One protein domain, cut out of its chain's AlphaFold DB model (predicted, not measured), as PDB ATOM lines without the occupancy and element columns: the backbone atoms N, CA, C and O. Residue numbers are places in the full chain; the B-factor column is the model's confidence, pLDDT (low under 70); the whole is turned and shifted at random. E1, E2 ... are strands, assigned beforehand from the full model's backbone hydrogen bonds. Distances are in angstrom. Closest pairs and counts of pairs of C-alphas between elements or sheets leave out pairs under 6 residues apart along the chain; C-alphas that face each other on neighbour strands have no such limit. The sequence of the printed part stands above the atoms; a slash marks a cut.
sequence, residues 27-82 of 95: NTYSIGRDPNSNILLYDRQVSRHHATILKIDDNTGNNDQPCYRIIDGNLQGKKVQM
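Overview. This is residues 27 to 82 of the 95 residues of the protein "FHA domain-containing protein" of Crocosphaera watsonii WH 0401 (UniProt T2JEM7). There is little regular structure: a small sheet of three antiparallel strands, E1 - E2 - E3, is drawn out into a rod by a loop whose residues 59 to 64 stick out at one end, while long loop 33 to 50 folds back beside E1 with residues 39 to 40 near the other end. The strands make a meander, each the antiparallel neighbour of the one before. The printed part has 56 residues, 17 of them in the three named strands, and no named helix: all strand. It is loose, with a radius of gyration of the C-alphas of 13.2 A, and spans 42 by 20 by 16 A.

Arrangement. E1, residues 28 to 32, and E2, residues 51 to 56, form a hairpin at 163 degrees; N 29 and O 53, 2.9 A apart, are within hydrogen-bond range. E2 and E3, residues 67 to 72, form another at 154 degrees, with N 54 and O 69 at 2.8 A.

Along the chain. E1 begins at C-alpha 28 (246.337, 16.364, 36.033) and is 13.5 A long, E2 15.6 A and E3 16.8 A, ending at C-alpha 72 (237.912, 11.328, 44.900).

Size, cuts and confidence. The printed part has no cut. The link E1 to E2 is long. Residues 58 to 65 and 74 to 82 are under pLDDT 70.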
ATOM      1  N   ASN A  27     250.292  17.068  34.653       89.12
ATOM      2  CA  ASN A  27     249.978  17.595  35.980       89.12
ATOM      3  C   ASN A  27     248.638  17.092  36.525       89.12
ATOM      4  O   ASN A  27     248.460  17.029  37.737       89.12
ATOM      5  N   THR A  28     247.700  16.737  35.646       90.56
ATOM      6  CA  THR A  28     246.337  16.364  36.033       90.56
ATOM      7  C   THR A  28     245.817  15.248  35.144       90.56
ATOM      8  O   THR A  28     245.876  15.355  33.922       90.56
ATOM      9  N   TYR A  29     245.224  14.222  35.752       91.81
ATOM     10  CA  TYR A  29     244.505  13.163  35.048       91.81
ATOM     11  C   TYR A  29     243.109  12.973  35.624       91.81
ATOM     12  O   TYR A  29     242.943  12.853  36.833       91.81
ATOM     13  N   SER A  30     242.106  12.864  34.763       91.56
ATOM     14  CA  SER A  30     240.768  12.407  35.145       91.56
ATOM     15  C   SER A  30     240.650  10.887  35.005       91.56
ATOM     16  O   SER A  30     241.051  10.318  33.990       91.56
ATOM     17  N   ILE A  31     240.086  10.228  36.018       91.19
ATOM     18  CA  ILE A  31     239.775   8.796  36.027       91.19
ATOM     19  C   ILE A  31     238.260   8.622  36.054       91.19
ATOM     20  O   ILE A  31     237.577   9.184  36.916       91.19
ATOM     21  N   GLY A  32     237.725   7.786  35.171       90.88
ATOM     22  CA  GLY A  32     236.310   7.435  35.212       90.88
ATOM     23  C   GLY A  32     235.851   6.602  34.026       90.88
ATOM     24  O   GLY A  32     236.633   6.261  33.145       90.88
ATOM     25  N   ARG A  33     234.558   6.266  34.001       89.81
ATOM     26  CA  ARG A  33     233.936   5.547  32.870       89.81
ATOM     27  C   ARG A  33     233.527   6.448  31.704       89.81
ATOM     28  O   ARG A  33     232.995   5.953  30.715       89.81
ATOM     29  N   ASP A  34     233.655   7.768  31.853       89.69
ATOM     30  CA  ASP A  34     233.327   8.711  30.783       89.69
ATOM     31  C   ASP A  34     234.402   8.633  29.689       89.69
ATOM     32  O   ASP A  34     235.584   8.735  30.032       89.69
ATOM     33  N   PRO A  35     234.040   8.470  28.402       88.81
ATOM     34  CA  PRO A  35     235.004   8.400  27.301       88.81
ATOM     35  C   PRO A  35     235.877   9.654  27.159       88.81
ATOM     36  O   PRO A  35     236.921   9.578  26.521       88.81
ATOM     37  N   ASN A  36     235.481  10.780  27.761       89.75
ATOM     38  CA  ASN A  36     236.287  12.000  27.792       89.75
ATOM     39  C   ASN A  36     237.345  12.012  28.914       89.75
ATOM     40  O   ASN A  36     238.119  12.962  29.006       89.75
ATOM     41  N   SER A  37     237.382  10.992  29.781       89.06
ATOM     42  CA  SER A  37     238.378  10.897  30.855       89.06
ATOM     43  C   SER A  37     239.756  10.569  30.284       89.06
ATOM     44  O   SER A  37     239.874   9.720  29.400       89.06
ATOM     45  N   ASN A  38     240.817  11.155  30.847       91.88
ATOM     46  CA  ASN A  38     242.194  10.818  30.462       91.88
ATOM     47  C   ASN A  38     242.482   9.327  30.701       91.88
ATOM     48  O   ASN A  38     243.158   8.673  29.911       91.88
ATOM     49  N   ILE A  39     241.942   8.789  31.796       90.12
ATOM     50  CA  ILE A  39     242.038   7.390  32.181       90.12
ATOM     51  C   ILE A  39     240.629   6.791  32.187       90.12
ATOM     52  O   ILE A  39     239.897   6.849  33.177       90.12
ATOM     53  N   LEU A  40     240.263   6.193  31.052       91.19
ATOM     54  CA  LEU A  40     238.982   5.516  30.871       91.19
ATOM     55  C   LEU A  40     238.981   4.126  31.520       91.19
ATOM     56  O   LEU A  40     239.763   3.266  31.110       91.19
ATOM     57  N   LEU A  41     238.076   3.886  32.465       89.00
ATOM     58  CA  LEU A  41     237.847   2.578  33.083       89.00
ATOM     59  C   LEU A  41     236.557   1.944  32.559       89.00
ATOM     60  O   LEU A  41     235.490   2.560  32.591       89.00
ATOM     61  N   TYR A  42     236.636   0.687  32.124       85.88
ATOM     62  CA  TYR A  42     235.477  -0.077  31.661       85.88
ATOM     63  C   TYR A  42     234.826  -0.857  32.810       85.88
ATOM     64  O   TYR A  42     234.804  -2.085  32.804       85.88
ATOM     65  N   ASP A  43     234.272  -0.145  33.792       81.44
ATOM     66  CA  ASP A  43     233.509  -0.754  34.885       81.44
ATOM     67  C   ASP A  43     232.221   0.038  35.175       81.44
ATOM     68  O   ASP A  43     232.203   1.272  35.205       81.44
ATOM     69  N   ARG A  44     231.106  -0.674  35.380       83.12
ATOM     70  CA  ARG A  44     229.802  -0.071  35.696       83.12
ATOM     71  C   ARG A  44     229.746   0.511  37.109       83.12
ATOM     72  O   ARG A  44     228.918   1.397  37.337       83.12
ATOM     73  N   GLN A  45     230.588   0.029  38.020       83.06
ATOM     74  CA  GLN A  45     230.697   0.523  39.393       83.06
ATOM     75  C   GLN A  45     231.476   1.844  39.475       83.06
ATOM     76  O   GLN A  45     231.308   2.598  40.429       83.06
ATOM     77  N   VAL A  46     232.270   2.172  38.451       83.38
ATOM     78  CA  VAL A  46     233.049   3.413  38.388       83.38
ATOM     79  C   VAL A  46     232.166   4.584  37.943       83.38
ATOM     80  O   VAL A  46     231.372   4.492  37.002       83.38
ATOM     81  N   SER A  47     232.302   5.728  38.612       82.75
ATOM     82  CA  SER A  47     231.603   6.968  38.250       82.75
ATOM     83  C   SER A  47     232.091   7.539  36.913       82.75
ATOM     84  O   SER A  47     233.201   7.270  36.467       82.75
ATOM     85  N   ARG A  48     231.261   8.362  36.246       86.94
ATOM     86  CA  ARG A  48     231.676   9.054  35.002       86.94
ATOM     87  C   ARG A  48     232.950   9.872  35.224       86.94
ATOM     88  O   ARG A  48     233.891   9.727  34.465       86.94
ATOM     89  N   HIS A  49     232.967  10.639  36.310       85.75
ATOM     90  CA  HIS A  49     234.156  11.264  36.878       85.75
ATOM     91  C   HIS A  49     234.332  10.667  38.268       85.75
ATOM     92  O   HIS A  49     233.539  10.963  39.162       85.75
ATOM     93  N   HIS A  50     235.267   9.739  38.408       85.50
ATOM     94  CA  HIS A  50     235.440   8.966  39.631       85.50
ATOM     95  C   HIS A  50     236.556   9.516  40.500       85.50
ATOM     96  O   HIS A  50     236.365   9.639  41.697       85.50
ATOM     97  N   ALA A  51     237.682   9.897  39.908       88.62
ATOM     98  CA  ALA A  51     238.780  10.498  40.643       88.62
ATOM     99  C   ALA A  51     239.597  11.425  39.745       88.62
ATOM    100  O   ALA A  51     239.516  11.366  38.517       88.62
ATOM    101  N   THR A  52     240.410  12.262  40.373       88.94
ATOM    102  CA  THR A  52     241.386  13.129  39.721       88.94
ATOM    103  C   THR A  52     242.764  12.850  40.311       88.94
ATOM    104  O   THR A  52     242.932  12.906  41.526       88.94
ATOM    105  N   ILE A  53     243.751  12.541  39.474       89.50
ATOM    106  CA  ILE A  53     245.157  12.475  39.879       89.50
ATOM    107  C   ILE A  53     245.770  13.855  39.669       89.50
ATOM    108  O   ILE A  53     245.639  14.409  38.581       89.50
ATOM    109  N   LEU A  54     246.451  14.384  40.681       88.81
ATOM    110  CA  LEU A  54     247.215  15.623  40.611       88.81
ATOM    111  C   LEU A  54     248.688  15.359  40.881       88.81
ATOM    112  O   LEU A  54     249.030  14.669  41.839       88.81
ATOM    113  N   LYS A  55     249.547  15.955  40.064       85.81
ATOM    114  CA  LYS A  55     250.971  16.077  40.333       85.81
ATOM    115  C   LYS A  55     251.175  17.170  41.378       85.81
ATOM    116  O   LYS A  55     250.650  18.273  41.247       85.81
ATOM    117  N   ILE A  56     251.911  16.838  42.422       82.94
ATOM    118  CA  ILE A  56     252.336  17.739  43.478       82.94
ATOM    119  C   ILE A  56     253.843  17.865  43.332       82.94
ATOM    120  O   ILE A  56     254.577  16.891  43.517       82.94
ATOM    121  N   ASP A  57     254.283  19.066  42.981       72.12
ATOM    122  CA  ASP A  57     255.693  19.414  43.013       72.12
ATOM    123  C   ASP A  57     256.034  19.728  44.474       72.12
ATOM    124  O   ASP A  57     255.651  20.778  45.006       72.12
ATOM    125  N   ASP A  58     256.669  18.779  45.164       61.03
ATOM    126  CA  ASP A  58     257.086  18.991  46.546       61.03
ATOM    127  C   ASP A  58     258.283  19.946  46.569       61.03
ATOM    128  O   ASP A  58     259.431  19.566  46.358       61.03
ATOM    129  N   ASN A  59     258.000  21.226  46.803       56.25
ATOM    130  CA  ASN A  59     259.021  22.258  46.977       56.25
ATOM    131  C   ASN A  59     259.545  22.293  48.430       56.25
ATOM    132  O   ASN A  59     260.292  23.199  48.804       56.25
ATOM    133  N   THR A  60     259.148  21.330  49.269       52.47
ATOM    134  CA  THR A  60     259.326  21.352  50.726       52.47
ATOM    135  C   THR A  60     260.440  20.408  51.179       52.47
ATOM    136  O   THR A  60     260.271  19.607  52.086       52.47
ATOM    137  N   GLY A  61     261.628  20.545  50.593       50.78
ATOM    138  CA  GLY A  61     262.871  20.043  51.187       50.78
ATOM    139  C   GLY A  61     263.167  18.542  51.018       50.78
ATOM    140  O   GLY A  61     262.444  17.659  51.460       50.78
ATOM    141  N   ASN A  62     264.361  18.285  50.479       52.47
ATOM    142  CA  ASN A  62     265.111  17.021  50.417       52.47
ATOM    143  C   ASN A  62     264.731  15.959  49.375       52.47
ATOM    144  O   ASN A  62     265.602  15.148  49.074       52.47
ATOM    145  N   ASN A  63     263.550  15.973  48.754       54.09
ATOM    146  CA  ASN A  63     263.255  15.073  47.630       54.09
ATOM    147  C   ASN A  63     262.621  15.857  46.477       54.09
ATOM    148  O   ASN A  63     261.412  16.034  46.436       54.09
ATOM    149  N   ASP A  64     263.452  16.307  45.537       61.94
ATOM    150  CA  ASP A  64     263.098  17.099  44.341       61.94
ATOM    151  C   ASP A  64     262.293  16.293  43.291       61.94
ATOM    152  O   ASP A  64     262.410  16.491  42.083       61.94
ATOM    153  N   GLN A  65     261.539  15.284  43.737       67.12
ATOM    154  CA  GLN A  65     260.814  14.361  42.876       67.12
ATOM    155  C   GLN A  65     259.315  14.637  42.960       67.12
ATOM    156  O   GLN A  65     258.753  14.680  44.058       67.12
ATOM    157  N   PRO A  66     258.640  14.786  41.811       71.88
ATOM    158  CA  PRO A  66     257.213  15.026  41.806       71.88
ATOM    159  C   PRO A  66     256.467  13.829  42.389       71.88
ATOM    160  O   PRO A  66     256.812  12.675  42.154       71.88
ATOM    161  N   CYS A  67     255.409  14.099  43.140       79.81
ATOM    162  CA  CYS A  67     254.527  13.071  43.675       79.81
ATOM    163  C   CYS A  67     253.157  13.170  43.008       79.81
ATOM    164  O   CYS A  67     252.754  14.235  42.554       79.81
ATOM    165  N   TYR A  68     252.411  12.068  42.955       84.31
ATOM    166  CA  TYR A  68     251.050  12.062  42.421       84.31
ATOM    167  C   TYR A  68     250.057  11.735  43.530       84.31
ATOM    168  O   TYR A  68     250.232  10.766  44.264       84.31
ATOM    169  N   ARG A  69     248.996  12.533  43.640       85.50
ATOM    170  CA  ARG A  69     247.922  12.364  44.620       85.50
ATOM    171  C   ARG A  69     246.607  12.090  43.917       85.50
ATOM    172  O   ARG A  69     246.243  12.800  42.986       85.50
ATOM    173  N   ILE A  70     245.872  11.096  44.399       85.19
ATOM    174  CA  ILE A  70     244.534  10.766  43.906       85.19
ATOM    175  C   ILE A  70     243.498  11.452  44.801       85.19
ATOM    176  O   ILE A  70     243.571  11.374  46.026       85.19
ATOM    177  N   ILE A  71     242.543  12.135  44.182       85.50
ATOM    178  CA  ILE A  71     241.436  12.836  44.831       85.50
ATOM    179  C   ILE A  71     240.131  12.222  44.329       85.50
ATOM    180  O   ILE A  71     239.943  12.093  43.122       85.50
ATOM    181  N   ASP A  72     239.238  11.851  45.244       79.69
ATOM    182  CA  ASP A  72     237.912  11.328  44.900       79.69
ATOM    183  C   ASP A  72     237.039  12.406  44.235       79.69
ATOM    184  O   ASP A  72     236.980  13.555  44.683       79.69
ATOM    185  N   GLY A  73     236.343  12.021  43.170       71.94
ATOM    186  CA  GLY A  73     235.468  12.881  42.385       71.94
ATOM    187  C   GLY A  73     236.183  13.869  41.457       71.94
ATOM    188  O   GLY A  73     237.361  13.751  41.108       71.94
ATOM    189  N   ASN A  74     235.409  14.854  41.000       62.97
ATOM    190  CA  ASN A  74     235.939  16.008  40.287       62.97
ATOM    191  C   ASN A  74     236.428  17.058  41.297       62.97
ATOM    192  O   ASN A  74     235.895  17.174  42.400       62.97
ATOM    193  N   LEU A  75     237.384  17.898  40.897       57.91
ATOM    194  CA  LEU A  75     237.883  19.035  41.696       57.91
ATOM    195  C   LEU A  75     236.797  20.084  42.050       57.91
ATOM    196  O   LEU A  75     237.103  21.130  42.606       57.91
ATOM    197  N   GLN A  76     235.525  19.813  41.737       54.44
ATOM    198  CA  GLN A  76     234.354  20.636  42.046       54.44
ATOM    199  C   GLN A  76     233.646  20.206  43.349       54.44
ATOM    200  O   GLN A  76     232.529  20.642  43.616       54.44
ATOM    201  N   GLY A  77     234.267  19.355  44.176       43.84
ATOM    202  CA  GLY A  77     233.801  19.080  45.543       43.84
ATOM    203  C   GLY A  77     232.586  18.153  45.654       43.84
ATOM    204  O   GLY A  77     231.976  18.063  46.721       43.84
ATOM    205  N   LYS A  78     232.216  17.428  44.588       39.12
ATOM    206  CA  LYS A  78     231.105  16.471  44.646       39.12
ATOM    207  C   LYS A  78     231.603  15.111  45.140       39.12
ATOM    208  O   LYS A  78     231.966  14.243  44.356       39.12
ATOM    209  N   LYS A  79     231.624  14.959  46.465       37.19
ATOM    210  CA  LYS A  79     231.987  13.735  47.195       37.19
ATOM    211  C   LYS A  79     231.077  12.574  46.764       37.19
ATOM    212  O   LYS A  79     229.873  12.637  47.010       37.19
ATOM    213  N   VAL A  80     231.618  11.530  46.130       37.75
ATOM    214  CA  VAL A  80     230.859  10.315  45.774       37.75
ATOM    215  C   VAL A  80     231.675   9.043  46.011       37.75
ATOM    216  O   VAL A  80     232.378   8.562  45.141       37.75
ATOM    217  N   GLN A  81     231.459   8.482  47.200       37.94
ATOM    218  CA  GLN A  81     231.516   7.066  47.580       37.94
ATOM    219  C   GLN A  81     232.571   6.169  46.886       37.94
ATOM    220  O   GLN A  81     232.276   5.466  45.926       37.94
ATOM    221  N   MET A  82     233.747   6.122  47.525       50.09
ATOM    222  CA  MET A  82     234.595   4.944  47.795       50.09
ATOM    223  C   MET A  82     234.960   4.026  46.611       50.09
ATOM    224  O   MET A  82     234.195   3.138  46.243       50.09
TER     225      MET A  82